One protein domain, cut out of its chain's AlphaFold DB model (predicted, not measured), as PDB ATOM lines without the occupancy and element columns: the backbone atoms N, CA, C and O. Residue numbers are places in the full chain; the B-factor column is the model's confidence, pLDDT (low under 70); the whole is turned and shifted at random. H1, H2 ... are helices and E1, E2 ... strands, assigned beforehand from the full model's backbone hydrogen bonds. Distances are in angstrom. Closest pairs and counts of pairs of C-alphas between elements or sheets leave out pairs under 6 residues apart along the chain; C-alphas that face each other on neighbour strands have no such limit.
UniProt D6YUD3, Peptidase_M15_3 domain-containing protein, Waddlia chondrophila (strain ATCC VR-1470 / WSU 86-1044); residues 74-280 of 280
ATOM      1  N   GLY A  74     197.864 199.151 260.726       84.62
ATOM      2  CA  GLY A  74     196.845 198.604 261.620       84.62
ATOM      3  C   GLY A  74     196.811 199.411 262.920       84.62
ATOM      4  O   GLY A  74     196.601 200.617 262.890       84.62
ATOM      5  N   ASN A  75     197.090 198.758 264.049       87.31
ATOM      6  CA  ASN A  75     197.146 199.397 265.374       87.31
ATOM      7  C   ASN A  75     198.582 199.609 265.888       87.31
ATOM      8  O   ASN A  75     198.787 199.883 267.071       87.31
ATOM      9  N   LEU A  76     199.592 199.413 265.037       93.00
ATOM     10  CA  LEU A  76     201.000 199.474 265.421       93.00
ATOM     11  C   LEU A  76     201.675 200.706 264.825       93.00
ATOM     12  O   LEU A  76     201.367 201.049 263.686       93.00
ATOM     13  N   PRO A  77     202.641 201.327 265.523       93.38
ATOM     14  CA  PRO A  77     203.471 202.366 264.932       93.38
ATOM     15  C   PRO A  77     204.116 201.879 263.635       93.38
ATOM     16  O   PRO A  77     204.727 200.806 263.584       93.38
ATOM     17  N   LYS A  78     203.975 202.682 262.587       94.50
ATOM     18  CA  LYS A  78     204.607 202.472 261.295       94.50
ATOM     19  C   LYS A  78     206.116 202.524 261.475       94.50
ATOM     20  O   LYS A  78     206.662 203.451 262.076       94.50
ATOM     21  N   ILE A  79     206.791 201.523 260.932       96.25
ATOM     22  CA  ILE A  79     208.244 201.490 260.895       96.25
ATOM     23  C   ILE A  79     208.704 202.537 259.890       96.25
ATOM     24  O   ILE A  79     208.301 202.532 258.727       96.25
ATOM     25  N   THR A  80     209.544 203.448 260.358       96.19
ATOM     26  CA  THR A  80     210.203 204.483 259.558       96.19
ATOM     27  C   THR A  80     211.708 204.227 259.530       96.19
ATOM     28  O   THR A  80     212.208 203.333 260.217       96.19
ATOM     29  N   LYS A  81     212.459 205.035 258.772       96.25
ATOM     30  CA  LYS A  81     213.930 204.964 258.744       96.25
ATOM     31  C   LYS A  81     214.570 205.115 260.135       96.25
ATOM     32  O   LYS A  81     215.646 204.580 260.368       96.25
ATOM     33  N   GLU A  82     213.891 205.779 261.072       96.50
ATOM     34  CA  GLU A  82     214.382 206.021 262.436       96.50
ATOM     35  C   GLU A  82     214.618 204.720 263.217       96.50
ATOM     36  O   GLU A  82     215.543 204.633 264.018       96.50
ATOM     37  N   TYR A  83     213.848 203.668 262.922       97.31
ATOM     38  CA  TYR A  83     214.028 202.345 263.533       97.31
ATOM     39  C   TYR A  83     215.305 201.630 263.074       97.31
ATOM     40  O   TYR A  83     215.655 200.583 263.610       97.31
ATOM     41  N   PHE A  84     215.983 202.174 262.065       98.06
ATOM     42  CA  PHE A  84     217.219 201.638 261.524       98.06
ATOM     43  C   PHE A  84     218.433 202.434 261.995       98.06
ATOM     44  O   PHE A  84     219.515 202.226 261.458       98.06
ATOM     45  N   ARG A  85     218.302 203.366 262.945       97.62
ATOM     46  CA  ARG A  85     219.477 204.064 263.475       97.62
ATOM     47  C   ARG A  85     220.431 203.097 264.177       97.62
ATOM     48  O   ARG A  85     220.068 201.990 264.565       97.62
ATOM     49  N   CYS A  86     221.677 203.536 264.296       96.94
ATOM     50  CA  CYS A  86     222.723 202.770 264.953       96.94
ATOM     51  C   CYS A  86     222.474 202.677 266.457       96.94
ATOM     52  O   CYS A  86     222.238 203.696 267.110       96.94
ATOM     53  N   ASN A  87     222.581 201.458 266.985       95.75
ATOM     54  CA  ASN A  87     222.324 201.122 268.385       95.75
ATOM     55  C   ASN A  87     223.583 201.206 269.268       95.75
ATOM     56  O   ASN A  87     223.555 200.771 270.419       95.75
ATOM     57  N   GLY A  88     224.685 201.749 268.738       95.69
ATOM     58  CA  GLY A  88     225.924 201.910 269.492       95.69
ATOM     59  C   GLY A  88     225.748 202.772 270.737       95.69
ATOM     60  O   GLY A  88     224.940 203.702 270.764       95.69
ATOM     61  N   SER A  89     226.504 202.447 271.780       95.25
ATOM     62  CA  SER A  89     226.476 203.189 273.036       95.25
ATOM     63  C   SER A  89     227.868 203.347 273.631       95.25
ATOM     64  O   SER A  89     228.549 202.360 273.887       95.25
ATOM     65  N   LEU A  90     228.239 204.579 273.994       94.00
ATOM     66  CA  LEU A  90     229.477 204.860 274.737       94.00
ATOM     67  C   LEU A  90     229.491 204.234 276.143       94.00
ATOM     68  O   LEU A  90     230.532 204.212 276.792       94.00
ATOM     69  N   LEU A  91     228.345 203.739 276.624       94.31
ATOM     70  CA  LEU A  91     228.239 203.006 277.886       94.31
ATOM     71  C   LEU A  91     228.640 201.532 277.747       94.31
ATOM     72  O   LEU A  91     228.797 200.840 278.755       94.31
ATOM     73  N   ASN A  92     228.787 201.032 276.518       94.12
ATOM     74  CA  ASN A  92     229.251 199.674 276.290       94.12
ATOM     75  C   ASN A  92     230.727 199.540 276.714       94.12
ATOM     76  O   ASN A  92     231.539 200.419 276.420       94.12
ATOM     77  N   PRO A  93     231.103 198.441 277.394       93.88
ATOM     78  CA  PRO A  93     232.457 198.271 277.907       93.88
ATOM     79  C   PRO A  93     233.468 198.144 276.768       93.88
ATOM     80  O   PRO A  93     233.189 197.528 275.738       93.88
ATOM     81  N   GLU A  94     234.668 198.675 276.968       94.50
ATOM     82  CA  GLU A  94     235.764 198.519 276.013       94.50
ATOM     83  C   GLU A  94     236.115 197.037 275.808       94.50
ATOM     84  O   GLU A  94     236.047 196.222 276.733       94.50
ATOM     85  N   LYS A  95     236.516 196.684 274.586       92.19
ATOM     86  CA  LYS A  95     236.975 195.338 274.228       92.19
ATOM     87  C   LYS A  95     238.442 195.380 273.843       92.19
ATOM     88  O   LYS A  95     238.885 196.318 273.188       92.19
ATOM     89  N   MET A  96     239.173 194.329 274.192       92.81
ATOM     90  CA  MET A  96     240.515 194.091 273.670       92.81
ATOM     91  C   MET A  96     240.409 193.046 272.567       92.81
ATOM     92  O   MET A  96     239.860 191.969 272.799       92.81
ATOM     93  N   ILE A  97     240.911 193.359 271.378       90.56
ATOM     94  CA  ILE A  97     241.026 192.394 270.286       90.56
ATOM     95  C   ILE A  97     242.480 192.280 269.855       90.56
ATOM     96  O   ILE A  97     243.229 193.249 269.907       90.56
ATOM     97  N   GLU A  98     242.881 191.102 269.401       89.12
ATOM     98  CA  GLU A  98     244.199 190.915 268.811       89.12
ATOM     99  C   GLU A  98     244.119 191.082 267.291       89.12
ATOM    100  O   GLU A  98     243.328 190.418 266.613       89.12
ATOM    101  N   ARG A  99     244.944 191.970 266.737       84.69
ATOM    102  CA  ARG A  99     245.121 192.151 265.296       84.69
ATOM    103  C   ARG A  99     246.596 192.175 264.962       84.69
ATOM    104  O   ARG A  99     247.353 192.956 265.519       84.69
ATOM    105  N   ASN A 100     247.003 191.315 264.031       85.88
ATOM    106  CA  ASN A 100     248.393 191.218 263.577       85.88
ATOM    107  C   ASN A 100     249.403 191.062 264.740       85.88
ATOM    108  O   ASN A 100     250.499 191.614 264.681       85.88
ATOM    109  N   GLY A 101     249.025 190.344 265.807       88.38
ATOM    110  CA  GLY A 101     249.855 190.149 267.003       88.38
ATOM    111  C   GLY A 101     249.880 191.332 267.981       88.38
ATOM    112  O   GLY A 101     250.655 191.313 268.934       88.38
ATOM    113  N   GLN A 102     249.068 192.369 267.759       90.75
ATOM    114  CA  GLN A 102     248.937 193.523 268.647       90.75
ATOM    115  C   GLN A 102     247.556 193.556 269.297       90.75
ATOM    116  O   GLN A 102     246.536 193.351 268.638       90.75
ATOM    117  N   LEU A 103     247.526 193.828 270.602       93.19
ATOM    118  CA  LEU A 103     246.289 194.053 271.341       93.19
ATOM    119  C   LEU A 103     245.793 195.478 271.086       93.19
ATOM    120  O   LEU A 103     246.381 196.449 271.560       93.19
ATOM    121  N   GLU A 104     244.690 195.590 270.360       93.06
ATOM    122  CA  GLU A 104     243.985 196.838 270.098       93.06
ATOM    123  C   GLU A 104     242.773 196.963 271.025       93.06
ATOM    124  O   GLU A 104     242.003 196.016 271.216       93.06
ATOM    125  N   ARG A 105     242.580 198.159 271.579       94.00
ATOM    126  CA  ARG A 105     241.376 198.511 272.329       94.00
ATOM    127  C   ARG A 105     240.321 199.048 271.366       94.00
ATOM    128  O   ARG A 105     240.601 199.962 270.599       94.00
ATOM    129  N   ILE A 106     239.108 198.512 271.443       94.25
ATOM    130  CA  ILE A 106     237.952 198.988 270.680       94.25
ATOM    131  C   ILE A 106     236.883 199.476 271.645       94.25
ATOM    132  O   ILE A 106     236.452 198.751 272.546       94.25
ATOM    133  N   THR A 107     236.422 200.692 271.396       95.31
ATOM    134  CA  THR A 107     235.246 201.290 272.022       95.31
ATOM    135  C   THR A 107     234.084 201.274 271.039       95.31
ATOM    136  O   THR A 107     234.285 201.279 269.824       95.31
ATOM    137  N   ASP A 108     232.867 201.249 271.561       96.50
ATOM    138  CA  ASP A 108     231.681 201.414 270.731       96.50
ATOM    139  C   ASP A 108     231.480 202.890 270.334       96.50
ATOM    140  O   ASP A 108     232.098 203.786 270.915       96.50
ATOM    141  N   CYS A 109     230.615 203.158 269.353       95.56
ATOM    142  CA  CYS A 109     230.197 204.521 269.026       95.56
ATOM    143  C   CYS A 109     229.093 205.014 269.986       95.56
ATOM    144  O   CYS A 109     228.585 204.264 270.811       95.56
ATOM    145  N   GLY A 110     228.670 206.277 269.863       94.00
ATOM    146  CA  GLY A 110     227.513 206.818 270.603       94.00
ATOM    147  C   GLY A 110     226.161 206.689 269.895       94.00
ATOM    148  O   GLY A 110     225.217 207.388 270.251       94.00
ATOM    149  N   GLY A 111     226.085 205.849 268.862       95.31
ATOM    150  CA  GLY A 111     224.861 205.533 268.133       95.31
ATOM    151  C   GLY A 111     224.204 206.740 267.467       95.31
ATOM    152  O   GLY A 111     224.868 207.673 267.010       95.31
ATOM    153  N   ALA A 112     222.873 206.703 267.432       94.75
ATOM    154  CA  ALA A 112     222.001 207.730 266.861       94.75
ATOM    155  C   ALA A 112     222.273 209.165 267.350       94.75
ATOM    156  O   ALA A 112     221.978 210.115 266.630       94.75
ATOM    157  N   GLU A 113     222.818 209.335 268.557       94.00
ATOM    158  CA  GLU A 113     223.086 210.652 269.148       94.00
ATOM    159  C   GLU A 113     224.373 211.294 268.617       94.00
ATOM    160  O   GLU A 113     224.561 212.503 268.743       94.00
ATOM    161  N   LYS A 114     225.280 210.497 268.041       95.88
ATOM    162  CA  LYS A 114     226.600 210.955 267.575       95.88
ATOM    163  C   LYS A 114     226.753 210.961 266.069       95.88
ATOM    164  O   LYS A 114     227.708 211.544 265.560       95.88
ATOM    165  N   HIS A 115     225.851 210.307 265.350       96.31
ATOM    166  CA  HIS A 115     225.908 210.297 263.903       96.31
ATOM    167  C   HIS A 115     224.555 210.002 263.249       96.31
ATOM    168  O   HIS A 115     223.657 209.400 263.841       96.31
ATOM    169  N   SER A 116     224.425 210.417 261.991       96.38
ATOM    170  CA  SER A 116     223.230 210.194 261.179       96.38
ATOM    171  C   SER A 116     223.149 208.761 260.633       96.38
ATOM    172  O   SER A 116     224.072 207.951 260.778       96.38
ATOM    173  N   LEU A 117     222.043 208.466 259.946       97.38
ATOM    174  CA  LEU A 117     221.979 207.373 258.965       97.38
ATOM    175  C   LEU A 117     222.896 207.665 257.756       97.38
ATOM    176  O   LEU A 117     223.304 208.820 257.575       97.38
ATOM    177  N   PRO A 118     223.187 206.664 256.900       96.69
ATOM    178  CA  PRO A 118     223.868 206.895 255.633       96.69
ATOM    179  C   PRO A 118     223.146 207.939 254.782       96.69
ATOM    180  O   PRO A 118     221.930 208.053 254.871       96.69
ATOM    181  N   LEU A 119     223.857 208.685 253.944       95.75
ATOM    182  CA  LEU A 119     223.268 209.706 253.084       95.75
ATOM    183  C   LEU A 119     223.051 209.176 251.658       95.75
ATOM    184  O   LEU A 119     223.836 208.393 251.130       95.75
ATOM    185  N   LYS A 120     221.994 209.623 250.991       90.75
ATOM    186  CA  LYS A 120     221.820 209.526 249.537       90.75
ATOM    187  C   LYS A 120     221.316 210.887 249.082       90.75
ATOM    188  O   LYS A 120     220.356 211.398 249.652       90.75
ATOM    189  N   ASP A 121     222.037 211.512 248.157       91.06
ATOM    190  CA  ASP A 121     221.740 212.867 247.671       91.06
ATOM    191  C   ASP A 121     221.616 213.910 248.803       91.06
ATOM    192  O   ASP A 121     220.757 214.786 248.796       91.06
ATOM    193  N   GLY A 122     222.480 213.789 249.819       91.94
ATOM    194  CA  GLY A 122     222.526 214.693 250.975       91.94
ATOM    195  C   GLY A 122     221.468 214.435 252.054       91.94
ATOM    196  O   GLY A 122     221.476 215.119 253.075       91.94
ATOM    197  N   LEU A 123     220.590 213.444 251.876       94.12
ATOM    198  CA  LEU A 123     219.533 213.102 252.828       94.12
ATOM    199  C   LEU A 123     219.787 211.747 253.481       94.12
ATOM    200  O   LEU A 123     220.241 210.810 252.833       94.12
ATOM    201  N   GLU A 124     219.444 211.622 254.761       95.62
ATOM    202  CA  GLU A 124     219.473 210.339 255.466       95.62
ATOM    203  C   GLU A 124     218.630 209.276 254.755       95.62
ATOM    204  O   GLU A 124     217.436 209.471 254.502       95.62
ATOM    205  N   PHE A 125     219.247 208.125 254.528       94.25
ATOM    206  CA  PHE A 125     218.796 207.085 253.632       94.25
ATOM    207  C   PHE A 125     218.973 205.697 254.250       94.25
ATOM    208  O   PHE A 125     220.001 205.345 254.829       94.25
ATOM    209  N   VAL A 126     217.943 204.886 254.053       97.06
ATOM    210  CA  VAL A 126     217.913 203.439 254.262       97.06
ATOM    211  C   VAL A 126     217.181 202.875 253.060       97.06
ATOM    212  O   VAL A 126     216.276 203.529 252.539       97.06
ATOM    213  N   GLN A 127     217.548 201.671 252.624       97.44
ATOM    214  CA  GLN A 127     216.901 201.071 251.466       97.44
ATOM    215  C   GLN A 127     215.377 200.954 251.669       97.44
ATOM    216  O   GLN A 127     214.953 200.236 252.584       97.44
ATOM    217  N   PRO A 128     214.544 201.616 250.834       96.75
ATOM    218  CA  PRO A 128     213.102 201.715 251.068       96.75
ATOM    219  C   PRO A 128     212.397 200.362 251.157       96.75
ATOM    220  O   PRO A 128     211.499 200.192 251.982       96.75
ATOM    221  N   ILE A 129     212.846 199.375 250.375       97.75
ATOM    222  CA  ILE A 129     212.289 198.020 250.403       97.75
ATOM    223  C   ILE A 129     212.333 197.395 251.803       97.75
ATOM    224  O   ILE A 129     211.387 196.721 252.199       97.75
ATOM    225  N   LEU A 130     213.370 197.667 252.606       98.56
ATOM    226  CA  LEU A 130     213.447 197.143 253.972       98.56
ATOM    227  C   LEU A 130     212.301 197.685 254.830       98.56
ATOM    228  O   LEU A 130     211.647 196.924 255.538       98.56
ATOM    229  N   ILE A 131     212.013 198.984 254.723       98.12
ATOM    230  CA  ILE A 131     210.901 199.632 255.427       98.12
ATOM    231  C   ILE A 131     209.562 199.050 254.954       98.12
ATOM    232  O   ILE A 131     208.700 198.740 255.781       98.12
ATOM    233  N   SER A 132     209.391 198.871 253.642       97.94
ATOM    234  CA  SER A 132     208.178 198.293 253.052       97.94
ATOM    235  C   SER A 132     207.920 196.871 253.545       97.94
ATOM    236  O   SER A 132     206.810 196.574 253.981       97.94
ATOM    237  N   LEU A 133     208.944 196.014 253.563       98.50
ATOM    238  CA  LEU A 133     208.837 194.635 254.039       98.50
ATOM    239  C   LEU A 133     208.492 194.567 255.530       98.50
ATOM    240  O   LEU A 133     207.623 193.788 255.922       98.50
ATOM    241  N   MET A 134     209.128 195.394 256.370       98.50
ATOM    242  CA  MET A 134     208.839 195.391 257.809       98.50
ATOM    243  C   MET A 134     207.404 195.849 258.090       98.50
ATOM    244  O   MET A 134     206.699 195.230 258.885       98.50
ATOM    245  N   ASN A 135     206.940 196.897 257.404       97.88
ATOM    246  CA  ASN A 135     205.557 197.354 257.533       97.88
ATOM    247  C   ASN A 135     204.556 196.343 256.967       97.88
ATOM    248  O   ASN A 135     203.514 196.138 257.582       97.88
ATOM    249  N   HIS A 136     204.869 195.670 255.857       97.50
ATOM    250  CA  HIS A 136     204.025 194.601 255.327       97.50
ATOM    251  C   HIS A 136     203.840 193.478 256.354       97.50
ATOM    252  O   HIS A 136     202.712 193.085 256.630       97.50
ATOM    253  N   ILE A 137     204.918 193.035 257.011       98.25
ATOM    254  CA  ILE A 137     204.817 192.039 258.086       98.25
ATOM    255  C   ILE A 137     203.908 192.536 259.220       98.25
ATOM    256  O   ILE A 137     203.069 191.769 259.694       98.25
ATOM    257  N   GLN A 138     204.034 193.797 259.656       97.69
ATOM    258  CA  GLN A 138     203.143 194.341 260.692       97.69
ATOM    259  C   GLN A 138     201.678 194.356 260.242       97.69
ATOM    260  O   GLN A 138     200.807 194.016 261.040       97.69
ATOM    261  N   ALA A 139     201.408 194.706 258.981       96.31
ATOM    262  CA  ALA A 139     200.058 194.740 258.423       96.31
ATOM    263  C   ALA A 139     199.422 193.343 258.384       96.31
ATOM    264  O   ALA A 139     198.306 193.165 258.865       96.31
ATOM    265  N   GLU A 140     200.155 192.349 257.881       97.44
ATOM    266  CA  GLU A 140     199.658 190.976 257.717       97.44
ATOM    267  C   GLU A 140     199.498 190.233 259.044       97.44
ATOM    268  O   GLU A 140     198.647 189.356 259.189       97.44
ATOM    269  N   THR A 141     200.342 190.544 260.031       97.19
ATOM    270  CA  THR A 141     200.348 189.816 261.308       97.19
ATOM    271  C   THR A 141     199.605 190.534 262.424       97.19
ATOM    272  O   THR A 141     199.260 189.893 263.417       97.19
ATOM    273  N   GLY A 142     199.421 191.853 262.324       96.88
ATOM    274  CA  GLY A 142     198.995 192.694 263.444       96.88
ATOM    275  C   GLY A 142     199.973 192.671 264.629       96.88
ATOM    276  O   GLY A 142     199.598 193.048 265.740       96.88
ATOM    277  N   LYS A 143     201.213 192.196 264.430       97.62
ATOM    278  CA  LYS A 143     202.228 192.012 265.477       97.62
ATOM    279  C   LYS A 143     203.412 192.948 265.278       97.62
ATOM    280  O   LYS A 143     203.809 193.258 264.157       97.62
ATOM    281  N   LYS A 144     203.994 193.392 266.396       97.62
ATOM    282  CA  LYS A 144     205.133 194.315 266.395       97.62
ATOM    283  C   LYS A 144     206.369 193.631 265.815       97.62
ATOM    284  O   LYS A 144     206.826 192.619 266.351       97.62
ATOM    285  N   VAL A 145     206.945 194.240 264.788       98.12
ATOM    286  CA  VAL A 145     208.284 193.904 264.303       98.12
ATOM    287  C   VAL A 145     209.304 194.615 265.196       98.12
ATOM    288  O   VAL A 145     209.199 195.815 265.453       98.12
ATOM    289  N   VAL A 146     210.277 193.869 265.715       97.38
ATOM    290  CA  VAL A 146     211.363 194.393 266.549       97.38
ATOM    291  C   VAL A 146     212.652 194.326 265.745       97.38
ATOM    292  O   VAL A 146     213.221 193.249 265.568       97.38
ATOM    293  N   ILE A 147     213.100 195.481 265.252       97.56
ATOM    294  CA  ILE A 147     214.402 195.622 264.599       97.56
ATOM    295  C   ILE A 147     215.475 195.597 265.683       97.56
ATOM    296  O   ILE A 147     215.485 196.439 266.578       97.56
ATOM    297  N   THR A 148     216.356 194.609 265.611       96.12
ATOM    298  CA  THR A 148     217.473 194.442 266.545       96.12
ATOM    299  C   THR A 148     218.730 195.134 266.030       96.12
ATOM    300  O   THR A 148     219.500 195.679 266.814       96.12
ATOM    301  N   SER A 149     218.910 195.182 264.707       97.12
ATOM    302  CA  SER A 149     220.001 195.918 264.069       97.12
ATOM    303  C   SER A 149     219.572 196.474 262.717       97.12
ATOM    304  O   SER A 149     219.210 195.714 261.819       97.12
ATOM    305  N   GLY A 150     219.668 197.792 262.556       97.19
ATOM    306  CA  GLY A 150     219.521 198.495 261.281       97.19
ATOM    307  C   GLY A 150     220.879 198.910 260.722       97.19
ATOM    308  O   GLY A 150     221.729 198.073 260.447       97.19
ATOM    309  N   HIS A 151     221.112 200.204 260.559       97.75
ATOM    310  CA  HIS A 151     222.422 200.741 260.219       97.75
ATOM    311  C   HIS A 151     223.432 200.519 261.352       97.75
ATOM    312  O   HIS A 151     223.125 200.744 262.518       97.75
ATOM    313  N   ARG A 152     224.665 200.154 260.999       97.00
ATOM    314  CA  ARG A 152     225.817 200.181 261.909       97.00
ATOM    315  C   ARG A 152     226.882 201.086 261.317       97.00
ATOM    316  O   ARG A 152     227.334 200.807 260.213       97.00
ATOM    317  N   CYS A 153     227.331 202.122 262.019       96.75
ATOM    318  CA  CYS A 153     228.522 202.834 261.552       96.75
ATOM    319  C   CYS A 153     229.753 201.912 261.639       96.75
ATOM    320  O   CYS A 153     229.711 200.915 262.364       96.75
ATOM    321  N   PRO A 154     230.857 202.212 260.936       96.12
ATOM    322  CA  PRO A 154     232.033 201.348 260.950       96.12
ATOM    323  C   PRO A 154     232.591 201.045 262.347       96.12
ATOM    324  O   PRO A 154     232.968 199.908 262.617       96.12
ATOM    325  N   GLU A 155     232.587 202.036 263.243       95.50
ATOM    326  CA  GLU A 155     233.043 201.892 264.635       95.50
ATOM    327  C   GLU A 155     232.175 200.878 265.397       95.50
ATOM    328  O   GLU A 155     232.688 199.888 265.920       95.50
ATOM    329  N   HIS A 156     230.849 201.048 265.363       96.69
ATOM    330  CA  HIS A 156     229.916 200.114 265.998       96.69
ATOM    331  C   HIS A 156     229.934 198.733 265.345       96.69
ATOM    332  O   HIS A 156     229.937 197.714 266.027       96.69
ATOM    333  N   ASN A 157     230.006 198.671 264.015       96.19
ATOM    334  CA  ASN A 157     230.074 197.411 263.287       96.19
ATOM    335  C   ASN A 157     231.298 196.591 263.719       96.19
ATOM    336  O   ASN A 157     231.164 195.409 264.032       96.19
ATOM    337  N   GLN A 158     232.463 197.236 263.806       94.69
ATOM    338  CA  GLN A 158     233.691 196.627 264.306       94.69
ATOM    339  C   GLN A 158     233.586 196.231 265.787       94.69
ATOM    340  O   GLN A 158     234.108 195.182 266.170       94.69
ATOM    341  N   TYR A 159     232.927 197.044 266.616       95.31
ATOM    342  CA  TYR A 159     232.710 196.736 268.027       95.31
ATOM    343  C   TYR A 159     231.808 195.510 268.222       95.31
ATOM    344  O   TYR A 159     232.076 194.672 269.088       95.31
ATOM    345  N   VAL A 160     230.734 195.395 267.440       93.69
ATOM    346  CA  VAL A 160     229.744 194.313 267.530       93.69
ATOM    347  C   VAL A 160     230.333 192.983 267.062       93.69
ATOM    348  O   VAL A 160     230.142 191.974 267.743       93.69
ATOM    349  N   ASP A 161     231.073 192.986 265.951       91.69
ATOM    350  CA  ASP A 161     231.788 191.824 265.420       91.69
ATOM    351  C   ASP A 161     233.052 192.272 264.659       91.69
ATOM    352  O   ASP A 161     232.988 192.905 263.603       91.69
ATOM    353  N   SER A 162     234.223 191.922 265.196       90.25
ATOM    354  CA  SER A 162     235.526 192.297 264.641       90.25
ATOM    355  C   SER A 162     236.060 191.325 263.580       90.25
ATOM    356  O   SER A 162     237.209 191.474 263.149       90.25
ATOM    357  N   SER A 163     235.276 190.318 263.180       88.88
ATOM    358  CA  SER A 163     235.651 189.338 262.160       88.88
ATOM    359  C   SER A 163     235.850 189.981 260.783       88.88
ATOM    360  O   SER A 163     235.223 190.979 260.424       88.88
ATOM    361  N   LYS A 164     236.711 189.373 259.955       87.56
ATOM    362  CA  LYS A 164     236.974 189.855 258.586       87.56
ATOM    363  C   LYS A 164     235.715 189.857 257.713       87.56
ATOM    364  O   LYS A 164     235.563 190.741 256.876       87.56
ATOM    365  N   SER A 165     234.812 188.899 257.916       85.44
ATOM    366  CA  SER A 165     233.531 188.821 257.205       85.44
ATOM    367  C   SER A 165     232.622 190.011 257.499       85.44
ATOM    368  O   SER A 165     231.927 190.482 256.601       85.44
ATOM    369  N   ASN A 166     232.650 190.536 258.726       90.00
ATOM    370  CA  ASN A 166     231.773 191.630 259.123       90.00
ATOM    371  C   ASN A 166     232.240 193.002 258.600       90.00
ATOM    372  O   ASN A 166     231.435 193.929 258.504       90.00
ATOM    373  N   LEU A 167     233.501 193.131 258.167       89.81
ATOM    374  CA  LEU A 167     234.044 194.368 257.581       89.81
ATOM    375  C   LEU A 167     233.263 194.851 256.351       89.81
ATOM    376  O   LEU A 167     233.224 196.049 256.083       89.81
ATOM    377  N   TYR A 168     232.623 193.934 255.623       93.50
ATOM    378  CA  TYR A 168     231.864 194.221 254.402       93.50
ATOM    379  C   TYR A 168     230.345 194.142 254.615       93.50
ATOM    380  O   TYR A 168     229.584 193.962 253.663       93.50
ATOM    381  N   SER A 169     229.899 194.250 255.871       95.31
ATOM    382  CA  SER A 169     228.487 194.170 256.248       95.31
ATOM    383  C   SER A 169     227.641 195.244 255.562       95.31
ATOM    384  O   SER A 169     228.022 196.418 255.509       95.31
ATOM    385  N   LYS A 170     226.456 194.856 255.075       97.62
ATOM    386  CA  LYS A 170     225.518 195.773 254.412       97.62
ATOM    387  C   LYS A 170     224.742 196.637 255.400       97.62
ATOM    388  O   LYS A 170     224.188 197.663 254.993       97.62
ATOM    389  N   HIS A 171     224.797 196.312 256.691       97.62
ATOM    390  CA  HIS A 171     224.361 197.211 257.757       97.62
ATOM    391  C   HIS A 171     225.094 198.565 257.682       97.62
ATOM    392  O   HIS A 171     224.499 199.614 257.930       97.62
ATOM    393  N   GLN A 172     226.359 198.585 257.242       97.62
ATOM    394  CA  GLN A 172     227.143 199.823 257.142       97.62
ATOM    395  C   GLN A 172     226.659 200.799 256.072       97.62
ATOM    396  O   GLN A 172     226.928 201.990 256.168       97.62
ATOM    397  N   VAL A 173     225.901 200.325 255.084       97.12
ATOM    398  CA  VAL A 173     225.396 201.151 253.974       97.12
ATOM    399  C   VAL A 173     223.867 201.255 253.968       97.12
ATOM    400  O   VAL A 173     223.278 201.609 252.952       97.12
ATOM    401  N   GLY A 174     223.210 200.918 255.086       97.06
ATOM    402  CA  GLY A 174     221.751 201.026 255.228       97.06
ATOM    403  C   GLY A 174     220.971 200.042 254.349       97.06
ATOM    404  O   GLY A 174     219.830 200.315 253.976       97.06
ATOM    405  N   ALA A 175     221.588 198.914 253.987       98.25
ATOM    406  CA  ALA A 175     221.043 197.920 253.060       98.25
ATOM    407  C   ALA A 175     220.841 196.536 253.698       98.25
ATOM    408  O   ALA A 175     220.729 195.535 252.988       98.25
ATOM    409  N   GLU A 176     220.813 196.468 255.027       98.38
ATOM    410  CA  GLU A 176     220.555 195.246 255.783       98.38
ATOM    411  C   GLU A 176     219.795 195.553 257.070       98.38
ATOM    412  O   GLU A 176     220.007 196.594 257.695       98.38
ATOM    413  N   VAL A 177     218.925 194.629 257.465       98.50
ATOM    414  CA  VAL A 177     218.183 194.688 258.725       98.50
ATOM    415  C   VAL A 177     218.142 193.316 259.375       98.50
ATOM    416  O   VAL A 177     217.915 192.322 258.693       98.50
ATOM    417  N   SER A 178     218.351 193.273 260.688       98.06
ATOM    418  CA  SER A 178     218.111 192.110 261.543       98.06
ATOM    419  C   SER A 178     216.901 192.391 262.427       98.06
ATOM    420  O   SER A 178     216.794 193.485 262.991       98.06
ATOM    421  N   PHE A 179     215.980 191.435 262.529       98.19
ATOM    422  CA  PHE A 179     214.738 191.611 263.276       98.19
ATOM    423  C   PHE A 179     214.097 190.281 263.695       98.19
ATOM    424  O   PHE A 179     214.420 189.208 263.180       98.19
ATOM    425  N   TYR A 180     213.120 190.373 264.594       97.81
ATOM    426  CA  TYR A 180     212.153 189.312 264.878       97.81
ATOM    427  C   TYR A 180     210.745 189.907 265.035       97.81
ATOM    428  O   TYR A 180     210.570 191.126 265.082       97.81
ATOM    429  N   VAL A 181     209.718 189.057 265.095       98.12
ATOM    430  CA  VAL A 181     208.322 189.494 265.251       98.12
ATOM    431  C   VAL A 181     207.794 189.027 266.596       98.12
ATOM    432  O   VAL A 181     207.805 187.831 266.890       98.12
ATOM    433  N   LYS A 182     207.321 189.971 267.414       96.88
ATOM    434  CA  LYS A 182     206.830 189.674 268.759       96.88
ATOM    435  C   LYS A 182     205.587 188.785 268.697       96.88
ATOM    436  O   LYS A 182     204.610 189.131 268.038       96.88
ATOM    437  N   GLY A 183     205.600 187.668 269.414       97.06
ATOM    438  CA  GLY A 183     204.563 186.637 269.377       97.06
ATOM    439  C   GLY A 183     204.656 185.678 268.183       97.06
ATOM    440  O   GLY A 183     203.692 184.951 267.942       97.06
ATOM    441  N   LEU A 184     205.734 185.711 267.394       97.38
ATOM    442  CA  LEU A 184     206.070 184.731 266.346       97.38
ATOM    443  C   LEU A 184     207.536 184.271 266.457       97.38
ATOM    444  O   LEU A 184     208.121 183.803 265.482       97.38
ATOM    445  N   GLU A 185     208.132 184.403 267.640       95.94
ATOM    446  CA  GLU A 185     209.527 184.054 267.922       95.94
ATOM    447  C   GLU A 185     209.832 182.581 267.617       95.94
ATOM    448  O   GLU A 185     210.882 182.264 267.064       95.94
ATOM    449  N   GLU A 186     208.879 181.693 267.911       95.50
ATOM    450  CA  GLU A 186     208.959 180.245 267.670       95.50
ATOM    451  C   GLU A 186     208.462 179.837 266.270       95.50
ATOM    452  O   GLU A 186     208.300 178.657 265.967       95.50
ATOM    453  N   SER A 187     208.147 180.796 265.397       96.81
ATOM    454  CA  SER A 187     207.692 180.521 264.026       96.81
ATOM    455  C   SER A 187     208.297 181.492 263.003       96.81
ATOM    456  O   SER A 187     207.560 182.107 262.222       96.81
ATOM    457  N   PRO A 188     209.635 181.648 262.967       96.94
ATOM    458  CA  PRO A 188     210.291 182.586 262.061       96.94
ATOM    459  C   PRO A 188     210.085 182.216 260.583       96.94
ATOM    460  O   PRO A 188     210.026 183.098 259.728       96.94
ATOM    461  N   GLU A 189     209.886 180.939 260.255       97.81
ATOM    462  CA  GLU A 189     209.596 180.481 258.895       97.81
ATOM    463  C   GLU A 189     208.278 181.068 258.357       97.81
ATOM    464  O   GLU A 189     208.181 181.374 257.168       97.81
ATOM    465  N   ARG A 190     207.281 181.318 259.224       98.25
ATOM    466  CA  ARG A 190     206.042 182.005 258.822       98.25
ATOM    467  C   ARG A 190     206.321 183.442 258.391       98.25
ATOM    468  O   ARG A 190     205.730 183.908 257.422       98.25
ATOM    469  N   VAL A 191     207.223 184.130 259.085       98.62
ATOM    470  CA  VAL A 191     207.631 185.499 258.742       98.62
ATOM    471  C   VAL A 191     208.391 185.515 257.414       98.62
ATOM    472  O   VAL A 191     208.136 186.372 256.575       98.62
ATOM    473  N   ILE A 192     209.260 184.529 257.176       98.62
ATOM    474  CA  ILE A 192     209.955 184.366 255.890       98.62
ATOM    475  C   ILE A 192     208.958 184.144 254.750       98.62
ATOM    476  O   ILE A 192     209.103 184.748 253.691       98.62
ATOM    477  N   GLN A 193     207.915 183.340 254.971       98.56
ATOM    478  CA  GLN A 193     206.872 183.153 253.967       98.56
ATOM    479  C   GLN A 193     206.152 184.467 253.640       98.56
ATOM    480  O   GLN A 193     205.913 184.735 252.471       98.56
ATOM    481  N   LEU A 194     205.860 185.312 254.637       98.56
ATOM    482  CA  LEU A 194     205.264 186.634 254.400       98.56
ATOM    483  C   LEU A 194     206.185 187.543 253.572       98.56
ATOM    484  O   LEU A 194     205.719 188.226 252.665       98.56
ATOM    485  N   LEU A 195     207.498 187.508 253.830       98.62
ATOM    486  CA  LEU A 195     208.475 188.236 253.012       98.62
ATOM    487  C   LEU A 195     208.452 187.780 251.550       98.62
ATOM    488  O   LEU A 195     208.550 188.610 250.657       98.62
ATOM    489  N   MET A 196     208.328 186.478 251.295       98.56
ATOM    490  CA  MET A 196     208.235 185.946 249.929       98.56
ATOM    491  C   MET A 196     206.885 186.263 249.285       98.56
ATOM    492  O   MET A 196     206.825 186.584 248.099       98.56
ATOM    493  N   ASP A 197     205.809 186.203 250.068       98.19
ATOM    494  CA  ASP A 197     204.447 186.477 249.617       98.19
ATOM    495  C   ASP A 197     204.282 187.925 249.145       98.19
ATOM    496  O   ASP A 197     203.588 188.146 248.150       98.19
ATOM    497  N   TYR A 198     205.000 188.874 249.759       98.31
ATOM    498  CA  TYR A 198     205.080 190.269 249.312       98.31
ATOM    499  C   TYR A 198     205.410 190.396 247.816       98.31
ATOM    500  O   TYR A 198     204.886 191.266 247.122       98.31
ATOM    501  N   TYR A 199     206.243 189.494 247.293       98.00
ATOM    502  CA  TYR A 199     206.694 189.537 245.907       98.00
ATOM    503  C   TYR A 199     205.780 188.811 244.926       98.00
ATOM    504  O   TYR A 199     205.956 188.998 243.728       98.00
ATOM    505  N   LYS A 200     204.799 188.009 245.360       95.81
ATOM    506  CA  LYS A 200     204.016 187.127 244.463       95.81
ATOM    507  C   LYS A 200     203.374 187.847 243.274       95.81
ATOM    508  O   LYS A 200     203.314 187.285 242.184       95.81
ATOM    509  N   ASN A 201     202.937 189.088 243.476       93.44
ATOM    510  CA  ASN A 201     202.257 189.892 242.457       93.44
ATOM    511  C   ASN A 201     203.198 190.842 241.696       93.44
ATOM    512  O   ASN A 201     202.729 191.689 240.937       93.44
ATOM    513  N   HIS A 202     204.514 190.723 241.887       95.50
ATOM    514  CA  HIS A 202     205.483 191.524 241.151       95.50
ATOM    515  C   HIS A 202     205.434 191.192 239.649       95.50
ATOM    516  O   HIS A 202     205.227 190.041 239.257       95.50
ATOM    517  N   GLN A 203     205.603 192.206 238.797       94.12
ATOM    518  CA  GLN A 203     205.500 192.042 237.341       94.12
ATOM    519  C   GLN A 203     206.687 191.256 236.766       94.12
ATOM    520  O   GLN A 203     206.507 190.398 235.908       94.12
ATOM    521  N   ASP A 204     207.890 191.538 237.269       94.69
ATOM    522  CA  ASP A 204     209.128 190.847 236.895       94.69
ATOM    523  C   ASP A 204     209.267 189.517 237.655       94.69
ATOM    524  O   ASP A 204     209.186 189.474 238.886       94.69
ATOM    525  N   GLU A 205     209.489 188.436 236.909       96.06
ATOM    526  CA  GLU A 205     209.616 187.072 237.411       96.06
ATOM    527  C   GLU A 205     210.837 186.863 238.313       96.06
ATOM    528  O   GLU A 205     210.725 186.154 239.315       96.06
ATOM    529  N   ASP A 206     211.954 187.544 238.050       96.62
ATOM    530  CA  ASP A 206     213.178 187.415 238.853       96.62
ATOM    531  C   ASP A 206     212.981 187.913 240.299       96.62
ATOM    532  O   ASP A 206     213.706 187.524 241.222       96.62
ATOM    533  N   PHE A 207     212.011 188.805 240.515       97.00
ATOM    534  CA  PHE A 207     211.613 189.261 241.849       97.00
ATOM    535  C   PHE A 207     210.677 188.255 242.531       97.00
ATOM    536  O   PHE A 207     210.678 188.146 243.753       97.00
ATOM    537  N   ARG A 208     209.885 187.491 241.776       97.38
ATOM    538  CA  ARG A 208     208.957 186.500 242.343       97.38
ATOM    539  C   ARG A 208     209.655 185.212 242.749       97.38
ATOM    540  O   ARG A 208     209.272 184.582 243.732       97.38
ATOM    541  N   GLN A 209     210.644 184.794 241.966       96.75
ATOM    542  CA  GLN A 209     211.290 183.504 242.146       96.75
ATOM    543  C   GLN A 209     212.352 183.560 243.247       96.75
ATOM    544  O   GLN A 209     213.433 184.125 243.072       96.75
ATOM    545  N   PHE A 210     212.059 182.918 244.377       98.31
ATOM    546  CA  PHE A 210     213.039 182.697 245.434       98.31
ATOM    547  C   PHE A 210     213.795 181.389 245.215       98.31
ATOM    548  O   PHE A 210     213.204 180.320 245.076       98.31
ATOM    549  N   GLN A 211     215.117 181.479 245.250       98.06
ATOM    550  CA  GLN A 211     216.040 180.355 245.178       98.06
ATOM    551  C   GLN A 211     216.722 180.146 246.529       98.06
ATOM    552  O   GLN A 211     216.848 181.074 247.333       98.06
ATOM    553  N   ARG A 212     217.180 178.918 246.776       97.69
ATOM    554  CA  ARG A 212     218.041 178.600 247.915       97.69
ATOM    555  C   ARG A 212     219.489 178.910 247.567       97.69
ATOM    556  O   ARG A 212     219.956 178.636 246.465       97.69
ATOM    557  N   TYR A 213     220.200 179.507 248.510       97.12
ATOM    558  CA  TYR A 213     221.624 179.750 248.376       97.12
ATOM    559  C   TYR A 213     222.395 178.518 248.852       97.12
ATOM    560  O   TYR A 213     222.419 178.213 250.041       97.12
ATOM    561  N   GLU A 214     222.992 177.801 247.901       94.19
ATOM    562  CA  GLU A 214     223.537 176.455 248.125       94.19
ATOM    563  C   GLU A 214     224.971 176.415 248.668       94.19
ATOM    564  O   GLU A 214     225.439 175.341 249.032       94.19
ATOM    565  N   LYS A 215     225.676 177.554 248.720       93.69
ATOM    566  CA  LYS A 215     227.053 177.611 249.228       93.69
ATOM    567  C   LYS A 215     227.076 177.626 250.759       93.69
ATOM    568  O   LYS A 215     226.232 178.263 251.387       93.69
ATOM    569  N   ASP A 216     228.099 177.005 251.343       90.44
ATOM    570  CA  ASP A 216     228.262 176.865 252.799       90.44
ATOM    571  C   ASP A 216     228.964 178.066 253.476       90.44
ATOM    572  O   ASP A 216     229.346 178.012 254.641       90.44
ATOM    573  N   ASP A 217     229.111 179.197 252.780       89.94
ATOM    574  CA  ASP A 217     229.778 180.420 253.261       89.94
ATOM    575  C   ASP A 217     228.823 181.401 253.973       89.94
ATOM    576  O   ASP A 217     229.062 182.608 254.042       89.94
ATOM    577  N   THR A 218     227.702 180.902 254.499       89.56
ATOM    578  CA  THR A 218     226.589 181.754 254.948       89.56
ATOM    579  C   THR A 218     226.597 182.079 256.436       89.56
ATOM    580  O   THR A 218     225.976 183.075 256.831       89.56
ATOM    581  N   GLY A 219     227.301 181.277 257.238       89.19
ATOM    582  CA  GLY A 219     227.342 181.396 258.697       89.19
ATOM    583  C   GLY A 219     226.037 181.000 259.400       89.19
ATOM    584  O   GLY A 219     225.839 181.392 260.546       89.19
ATOM    585  N   VAL A 220     225.145 180.272 258.716       94.06
ATOM    586  CA  VAL A 220     223.873 179.760 259.252       94.06
ATOM    587  C   VAL A 220     223.629 178.327 258.781       94.06
ATOM    588  O   VAL A 220     223.966 177.976 257.653       94.06
ATOM    589  N   ILE A 221     223.001 177.503 259.622       95.00
ATOM    590  CA  ILE A 221     222.637 176.117 259.286       95.00
ATOM    591  C   ILE A 221     221.503 176.082 258.253       95.00
ATOM    592  O   ILE A 221     221.470 175.230 257.366       95.00
ATOM    593  N   THR A 222     220.531 176.994 258.360       96.38
ATOM    594  CA  THR A 222     219.425 177.062 257.397       96.38
ATOM    595  C   THR A 222     219.862 177.801 256.137       96.38
ATOM    596  O   THR A 222     220.091 179.009 256.180       96.38
ATOM    597  N   LYS A 223     219.908 177.084 255.003       97.56
ATOM    598  CA  LYS A 223     220.269 177.655 253.695       97.56
ATOM    599  C   LYS A 223     219.445 178.914 253.396       97.56
ATOM    600  O   LYS A 223     218.217 178.819 253.343       97.56
ATOM    601  N   PRO A 224     220.068 180.080 253.183       98.25
ATOM    602  CA  PRO A 224     219.347 181.319 252.919       98.25
ATOM    603  C   PRO A 224     218.500 181.267 251.647       98.25
ATOM    604  O   PRO A 224     218.722 180.439 250.761       98.25
ATOM    605  N   TRP A 225     217.552 182.192 251.544       98.62
ATOM    606  CA  TRP A 225     216.733 182.385 250.352       98.62
ATOM    607  C   TRP A 225     217.094 183.693 249.672       98.62
ATOM    608  O   TRP A 225     217.483 184.649 250.338       98.62
ATOM    609  N   TYR A 226     216.919 183.779 248.362       98.62
ATOM    610  CA  TYR A 226     217.078 185.042 247.656       98.62
ATOM    611  C   TYR A 226     216.243 185.101 246.386       98.62
ATOM    612  O   TYR A 226     216.042 184.087 245.727       98.62
ATOM    613  N   ASN A 227     215.829 186.306 246.020       98.38
ATOM    614  CA  ASN A 227     215.330 186.661 244.692       98.38
ATOM    615  C   ASN A 227     216.255 187.749 244.108       98.38
ATOM    616  O   ASN A 227     217.345 187.992 244.639       98.38
ATOM    617  N   LYS A 228     215.854 188.431 243.032       98.00
ATOM    618  CA  LYS A 228     216.610 189.563 242.464       98.00
ATOM    619  C   LYS A 228     216.936 190.668 243.471       98.00
ATOM    620  O   LYS A 228     218.071 191.145 243.484       98.00
ATOM    621  N   GLU A 229     215.981 191.044 244.317       98.50
ATOM    622  CA  GLU A 229     216.070 192.235 245.165       98.50
ATOM    623  C   GLU A 229     216.662 191.976 246.546       98.50
ATOM    624  O   GLU A 229     217.439 192.793 247.025       98.50
ATOM    625  N   ILE A 230     216.339 190.857 247.192       98.69
ATOM    626  CA  ILE A 230     216.674 190.601 248.593       98.69
ATOM    627  C   ILE A 230     217.286 189.218 248.817       98.69
ATOM    628  O   ILE A 230     217.116 188.279 248.041       98.69
ATOM    629  N   TYR A 231     218.026 189.112 249.915       98.62
ATOM    630  CA  TYR A 231     218.627 187.897 250.443       98.62
ATOM    631  C   TYR A 231     218.214 187.748 251.910       98.62
ATOM    632  O   TYR A 231     218.410 188.671 252.697       98.62
ATOM    633  N   ILE A 232     217.641 186.607 252.276       98.75
ATOM    634  CA  ILE A 232     217.013 186.350 253.574       98.75
ATOM    635  C   ILE A 232     217.786 185.245 254.293       98.75
ATOM    636  O   ILE A 232     217.835 184.109 253.818       98.75
ATOM    637  N   LYS A 233     218.348 185.562 255.461       98.12
ATOM    638  CA  LYS A 233     218.969 184.600 256.381       98.12
ATOM    639  C   LYS A 233     218.063 184.349 257.580       98.12
ATOM    640  O   LYS A 233     217.505 185.292 258.135       98.12
ATOM    641  N   LEU A 234     217.991 183.091 258.010       98.06
ATOM    642  CA  LEU A 234     217.422 182.701 259.296       98.06
ATOM    643  C   LEU A 234     218.554 182.276 260.226       98.06
ATOM    644  O   LEU A 234     219.240 181.302 259.931       98.06
ATOM    645  N   PHE A 235     218.706 182.982 261.339       97.19
ATOM    646  CA  PHE A 235     219.617 182.624 262.415       97.19
ATOM    647  C   PHE A 235     218.834 181.891 263.503       97.19
ATOM    648  O   PHE A 235     217.867 182.421 264.058       97.19
ATOM    649  N   LYS A 236     219.237 180.659 263.808       95.81
ATOM    650  CA  LYS A 236     218.714 179.876 264.931       95.81
ATOM    651  C   LYS A 236     219.202 180.459 266.262       95.81
ATOM    652  O   LYS A 236     220.059 181.336 266.310       95.81
ATOM    653  N   GLN A 237     218.642 179.965 267.368       93.12
ATOM    654  CA  GLN A 237     218.810 180.549 268.707       93.12
ATOM    655  C   GLN A 237     220.273 180.783 269.127       93.12
ATOM    656  O   GLN A 237     220.553 181.763 269.812       93.12
ATOM    657  N   ASN A 238     221.203 179.939 268.681       91.00
ATOM    658  CA  ASN A 238     222.619 180.010 269.050       91.00
ATOM    659  C   ASN A 238     223.529 180.508 267.910       91.00
ATOM    660  O   ASN A 238     224.746 180.392 268.008       91.00
ATOM    661  N   GLU A 239     222.966 181.051 266.829       92.62
ATOM    662  CA  GLU A 239     223.720 181.511 265.656       92.62
ATOM    663  C   GLU A 239     223.837 183.040 265.622       92.62
ATOM    664  O   GLU A 239     222.921 183.752 266.030       92.62
ATOM    665  N   GLY A 240     224.962 183.555 265.109       86.50
ATOM    666  CA  GLY A 240     225.125 184.980 264.770       86.50
ATOM    667  C   GLY A 240     224.987 185.969 265.935       86.50
ATOM    668  O   GLY A 240     224.783 187.163 265.714       86.50
ATOM    669  N   ARG A 241     225.081 185.496 267.183       90.06
ATOM    670  CA  ARG A 241     224.878 186.318 268.380       90.06
ATOM    671  C   ARG A 241     225.996 187.325 268.572       90.06
ATOM    672  O   ARG A 241     227.174 186.987 268.560       90.06
ATOM    673  N   ASN A 242     225.599 188.566 268.809       86.62
ATOM    674  CA  ASN A 242     226.491 189.689 269.053       86.62
ATOM    675  C   ASN A 242     225.808 190.694 269.997       86.62
ATOM    676  O   ASN A 242     224.793 190.369 270.613       86.62
ATOM    677  N   PHE A 243     226.376 191.892 270.162       85.00
ATOM    678  CA  PHE A 243     225.837 192.901 271.083       85.00
ATOM    679  C   PHE A 243     224.448 193.437 270.696       85.00
ATOM    680  O   PHE A 243     223.684 193.776 271.597       85.00
ATOM    681  N   ASP A 244     224.090 193.415 269.411       85.06
ATOM    682  CA  ASP A 244     222.795 193.914 268.925       85.06
ATOM    683  C   ASP A 244     221.697 192.846 268.995       85.06
ATOM    684  O   ASP A 244     220.528 193.137 269.233       85.06
ATOM    685  N   ASN A 245     222.067 191.576 268.812       83.62
ATOM    686  CA  ASN A 245     221.123 190.471 268.639       83.62
ATOM    687  C   ASN A 245     221.116 189.512 269.844       83.62
ATOM    688  O   ASN A 245     221.109 188.291 269.674       83.62
ATOM    689  N   ARG A 246     221.116 190.059 271.068       84.69
ATOM    690  CA  ARG A 246     221.218 189.310 272.346       84.69
ATOM    691  C   ARG A 246     219.941 188.614 272.820       84.69
ATOM    692  O   ARG A 246     219.932 188.023 273.896       84.69
ATOM    693  N   HIS A 247     218.853 188.705 272.068       85.31
ATOM    694  CA  HIS A 247     217.608 188.040 272.439       85.31
ATOM    695  C   HIS A 247     217.730 186.509 272.268       85.31
ATOM    696  O   HIS A 247     218.462 186.052 271.392       85.31
ATOM    697  N   PRO A 248     217.019 185.694 273.072       90.81
ATOM    698  CA  PRO A 248     217.205 184.237 273.084       90.81
ATOM    699  C   PRO A 248     216.552 183.510 271.895       90.81
ATOM    700  O   PRO A 248     216.788 182.327 271.682       90.81
ATOM    701  N   PHE A 249     215.736 184.207 271.106       93.69
ATOM    702  CA  PHE A 249     214.914 183.620 270.043       93.69
ATOM    703  C   PHE A 249     215.580 183.689 268.666       93.69
ATOM    704  O   PHE A 249     216.416 184.569 268.461       93.69
ATOM    705  N   PRO A 250     215.223 182.831 267.694       96.38
ATOM    706  CA  PRO A 250     215.671 182.989 266.312       96.38
ATOM    707  C   PRO A 250     215.389 184.392 265.759       96.38
ATOM    708  O   PRO A 250     214.431 185.053 266.169       96.38
ATOM    709  N   TYR A 251     216.202 184.839 264.805       97.25
ATOM    710  CA  TYR A 251     215.988 186.109 264.111       97.25
ATOM    711  C   TYR A 251     216.261 185.998 262.623       97.25
ATOM    712  O   TYR A 251     216.903 185.063 262.141       97.25
ATOM    713  N   ILE A 252     215.747 186.973 261.888       98.44
ATOM    714  CA  ILE A 252     215.844 187.039 260.438       98.44
ATOM    715  C   ILE A 252     216.720 188.231 260.087       98.44
ATOM    716  O   ILE A 252     216.542 189.312 260.649       98.44
ATOM    717  N   ALA A 253     217.642 188.042 259.145       98.19
ATOM    718  CA  ALA A 253     218.313 189.154 258.488       98.19
ATOM    719  C   ALA A 253     217.904 189.233 257.020       98.19
ATOM    720  O   ALA A 253     217.895 188.220 256.317       98.19
ATOM    721  N   VAL A 254     217.593 190.438 256.556       98.81
ATOM    722  CA  VAL A 254     217.283 190.726 255.154       98.81
ATOM    723  C   VAL A 254     218.319 191.701 254.622       98.81
ATOM    724  O   VAL A 254     218.483 192.792 255.162       98.81
ATOM    725  N   GLN A 255     219.000 191.307 253.551       98.56
ATOM    726  CA  GLN A 255     219.991 192.104 252.835       98.56
ATOM    727  C   GLN A 255     219.466 192.476 251.452       98.56
ATOM    728  O   GLN A 255     219.061 191.602 250.687       98.56
ATOM    729  N   VAL A 256     219.553 193.751 251.082       98.56
ATOM    730  CA  VAL A 256     219.198 194.217 249.734       98.56
ATOM    731  C   VAL A 256     220.333 193.896 248.765       98.56
ATOM    732  O   VAL A 256     221.508 194.132 249.054       98.56
ATOM    733  N   ARG A 257     220.001 193.324 247.611       98.25
ATOM    734  CA  ARG A 257     220.895 192.882 246.532       98.25
ATOM    735  C   ARG A 257     220.828 193.794 245.312       98.25
ATOM    736  O   ARG A 257     221.852 193.955 244.651       98.25
ATOM    737  N   TYR A 258     219.663 194.359 245.020       98.38
ATOM    738  CA  TYR A 258     219.398 195.170 243.835       98.38
ATOM    739  C   TYR A 258     218.448 196.309 244.203       98.38
ATOM    740  O   TYR A 258     217.542 196.097 245.000       98.38
ATOM    741  N   ASP A 259     218.691 197.500 243.666       95.44
ATOM    742  CA  ASP A 259     217.833 198.672 243.833       95.44
ATOM    743  C   ASP A 259     217.117 198.929 242.493       95.44
ATOM    744  O   ASP A 259     217.793 199.218 241.497       95.44
ATOM    745  N   PRO A 260     215.781 198.774 242.420       92.19
ATOM    746  CA  PRO A 260     215.039 198.930 241.171       92.19
ATOM    747  C   PRO A 260     215.059 200.361 240.627       92.19
ATOM    748  O   PRO A 260     214.997 200.526 239.407       92.19
ATOM    749  N   ASP A 261     215.200 201.369 241.493       90.38
ATOM    750  CA  ASP A 261     215.178 202.777 241.094       90.38
ATOM    751  C   ASP A 261     216.484 203.162 240.392       90.38
ATOM    752  O   ASP A 261     216.477 203.743 239.306       90.38
ATOM    753  N   SER A 262     217.623 202.784 240.985       91.69
ATOM    754  CA  SER A 262     218.947 203.014 240.383       91.69
ATOM    755  C   SER A 262     219.335 201.974 239.332       91.69
ATOM    756  O   SER A 262     220.248 202.211 238.547       91.69
ATOM    757  N   LYS A 263     218.630 200.839 239.281       95.12
ATOM    758  CA  LYS A 263     218.939 199.670 238.442       95.12
ATOM    759  C   LYS A 263     220.330 199.084 238.693       95.12
ATOM    760  O   LYS A 263     220.953 198.506 237.801       95.12
ATOM    761  N   GLU A 264     220.809 199.200 239.926       96.12
ATOM    762  CA  GLU A 264     222.147 198.773 240.315       96.12
ATOM    763  C   GLU A 264     222.123 197.703 241.401       96.12
ATOM    764  O   GLU A 264     221.206 197.590 242.220       96.12
ATOM    765  N   ARG A 265     223.196 196.907 241.444       97.38
ATOM    766  CA  ARG A 265     223.420 195.991 242.560       97.38
ATOM    767  C   ARG A 265     223.818 196.782 243.795       97.38
ATOM    768  O   ARG A 265     224.777 197.549 243.791       97.38
ATOM    769  N   VAL A 266     223.138 196.501 244.895       97.19
ATOM    770  CA  VAL A 266     223.460 197.079 246.194       97.19
ATOM    771  C   VAL A 266     224.610 196.284 246.794       97.19
ATOM    772  O   VAL A 266     224.463 195.121 247.185       97.19
ATOM    773  N   ILE A 267     225.776 196.915 246.844       96.44
ATOM    774  CA  ILE A 267     227.001 196.357 247.414       96.44
ATOM    775  C   ILE A 267     227.553 197.286 248.488       96.44
ATOM    776  O   ILE A 267     227.312 198.495 248.478       96.44
ATOM    777  N   TYR A 268     228.319 196.703 249.402       96.31
ATOM    778  CA  TYR A 268     229.185 197.475 250.274       96.31
ATOM    779  C   TYR A 268     230.257 198.190 249.438       96.31
ATOM    780  O   TYR A 268     230.829 197.603 248.518       96.31
ATOM    781  N   SER A 269     230.572 199.431 249.801       96.25
ATOM    782  CA  SER A 269     231.828 200.074 249.422       96.25
ATOM    783  C   SER A 269     232.371 200.858 250.608       96.25
ATOM    784  O   SER A 269     231.606 201.349 251.441       96.25
ATOM    785  N   TRP A 270     233.695 200.981 250.678       96.06
ATOM    786  CA  TRP A 270     234.343 201.686 251.779       96.06
ATOM    787  C   TRP A 270     233.896 203.152 251.843       96.06
ATOM    788  O   TRP A 270     233.530 203.627 252.911       96.06
ATOM    789  N   ASP A 271     233.810 203.845 250.703       95.25
ATOM    790  CA  ASP A 271     233.344 205.237 250.675       95.25
ATOM    791  C   ASP A 271     231.893 205.374 251.167       95.25
ATOM    792  O   ASP A 271     231.607 206.252 251.981       95.25
ATOM    793  N   LYS A 272     230.988 204.467 250.759       94.38
ATOM    794  CA  LYS A 272     229.596 204.460 251.244       94.38
ATOM    795  C   LYS A 272     229.496 204.144 252.737       94.38
ATOM    796  O   LYS A 272     228.539 204.568 253.370       94.38
ATOM    797  N   ALA A 273     230.440 203.392 253.296       94.94
ATOM    798  CA  ALA A 273     230.424 203.031 254.709       94.94
ATOM    799  C   ALA A 273     231.086 204.086 255.605       94.94
ATOM    800  O   ALA A 273     230.578 204.342 256.687       94.94
ATOM    801  N   TYR A 274     232.194 204.700 255.177       95.25
ATOM    802  CA  TYR A 274     233.031 205.562 256.027       95.25
ATOM    803  C   TYR A 274     232.858 207.062 255.782       95.25
ATOM    804  O   TYR A 274     233.127 207.848 256.688       95.25
ATOM    805  N   LYS A 275     232.437 207.474 254.580       92.94
ATOM    806  CA  LYS A 275     232.335 208.899 254.204       92.94
ATOM    807  C   LYS A 275     230.905 209.402 254.058       92.94
ATOM    808  O   LYS A 275     230.700 210.587 253.826       92.94
ATOM    809  N   ASN A 276     229.925 208.515 254.153       92.19
ATOM    810  CA  ASN A 276     228.570 208.799 253.702       92.19
ATOM    811  C   ASN A 276     227.568 208.881 254.857       92.19
ATOM    812  O   ASN A 276     226.469 208.362 254.739       92.19
ATOM    813  N   TYR A 277     227.949 209.475 255.984       93.62
ATOM    814  CA  TYR A 277     227.066 209.781 257.112       93.62
ATOM    815  C   TYR A 277     227.649 210.966 257.897       93.62
ATOM    816  O   TYR A 277     228.862 211.187 257.890       93.62
ATOM    817  N   LEU A 278     226.793 211.751 258.547       93.69
ATOM    818  CA  LEU A 278     227.192 212.911 259.343       93.69
ATOM    819  C   LEU A 278     227.625 212.471 260.739       93.69
ATOM    820  O   LEU A 278     227.023 211.566 261.312       93.69
ATOM    821  N   ARG A 279     228.634 213.141 261.294       93.00
ATOM    822  CA  ARG A 279     229.068 213.001 262.690       93.00
ATOM    823  C   ARG A 279     228.793 214.319 263.417       93.00
ATOM    824  O   ARG A 279     228.985 215.374 262.810       93.00
ATOM    825  N   PHE A 280     228.336 214.241 264.664       90.06
ATOM    826  CA  PHE A 280     227.959 215.386 265.498       90.06
ATOM    827  C   PHE A 280     228.922 215.583 266.669       90.06
ATOM    828  O   PHE A 280     229.359 214.566 267.261       90.06
TER     829      PHE A 280
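Overview. This is residues 74 to 280 of the 280 residues of the protein "Peptidase_M15_3 domain-containing protein" of Waddlia chondrophila (strain ATCC VR-1470 / WSU 86-1044) (UniProt D6YUD3). A strongly twisted sheet of four strands, E4 E5 E7 E6, has two helices, H2 and H5, over one face; the short helix H4 grazes the sheet and touches H7, which lies farther out together with H3, with the hairpin E1 and E2 far out at one end of the body beyond H3 and the small strand pair E3 and E8 near H7. The printed part has 207 residues with seven named helices and eight named strands, in the order H1 E1 E2 E3 H2 E4 H3 H4 E5 H5 H6 E6 E7 H7 E8. The three sheets are antiparallel, and the class is mixed, with under half of the residues in named elements. The whole is compact, with a radius of gyration of the C-alphas of 16.9 A and spans of 52 by 39 by 38 A.

Along the chain. The largest sheet holds E4, residues 145 to 149; E5, residues 176 to 181, 16.5 A long; E7, residues 251 to 256, 16.8 A; and E6, residues 230 to 235, 16.2 A. H2, residues 128 to 141, is 20.2 A long and begins at C-alpha 128 (213.102, 201.715, 251.068). H5 is residues 188 to 197, 14.3 A. The short helices are H1, residues 81 to 84; H3, 154 to 160; H4, 170 to 173; H6, 205 to 208; and H7, 270 to 274. E1 is residues 95 to 99, E2 102 to 106, E3 115 to 120, and E8 277 to 279, ending at C-alpha 279 (229.068, 213.001, 262.690).

Arrangement. N 146 and O 180 of E4 and E5 are 2.8 A apart, N 179 and O 252 of E5 and E7 2.9 A, and N 233 and O 253 of the hairpin E6 and E7 2.8 A, each within hydrogen-bond range. H2 and H5 lie on the same face, two layers with the sheet, at heights of 8.2 A and 8.6 A, and run along the strands. They touch at a steep tilt of 65 degrees, opposite ways, the closest C-alphas being Leu 133 and Leu 195, 6.5 A. E5, H5 H6 and E6 form a split strand-helix-strand unit, two strands running the same way with E7 between them, its crossover right-handed. H6 is close to H5 but not clearly touching, at 7.6 A between the C-alphas of Met 196 and Arg 208. H1 and H4 only graze the sheet. H4 touches H7, with C-alphas 172 and 273 5.2 A apart, and only just touches H3, with 3 pairs of C-alphas within 8 A, Pro 154 and Gln 172 closest at 6.4 A. In the hairpin E1 and E2, N 97 and O 104 are 2.9 A apart; Ile 106 of E2 comes to 6.3 A from Tyr 159 of H3 between C-alphas. N 116 of E3 and O 278 of E8 are 2.9 A apart. Every O i to N i+4 pair is within hydrogen-bond range in H2, H3, H5 and H7; H1, H4 and H6 are too short for one.

Size, cuts and confidence. The two C-alphas farthest apart, of Gly 74 and Gly 101, are 53.9 A apart. The printed part has no cut. The links H6 to E6, E6 to E7 and E7 to H7 are long. The mean pLDDT of the printed part is 95.1, and no printed residue is under 70.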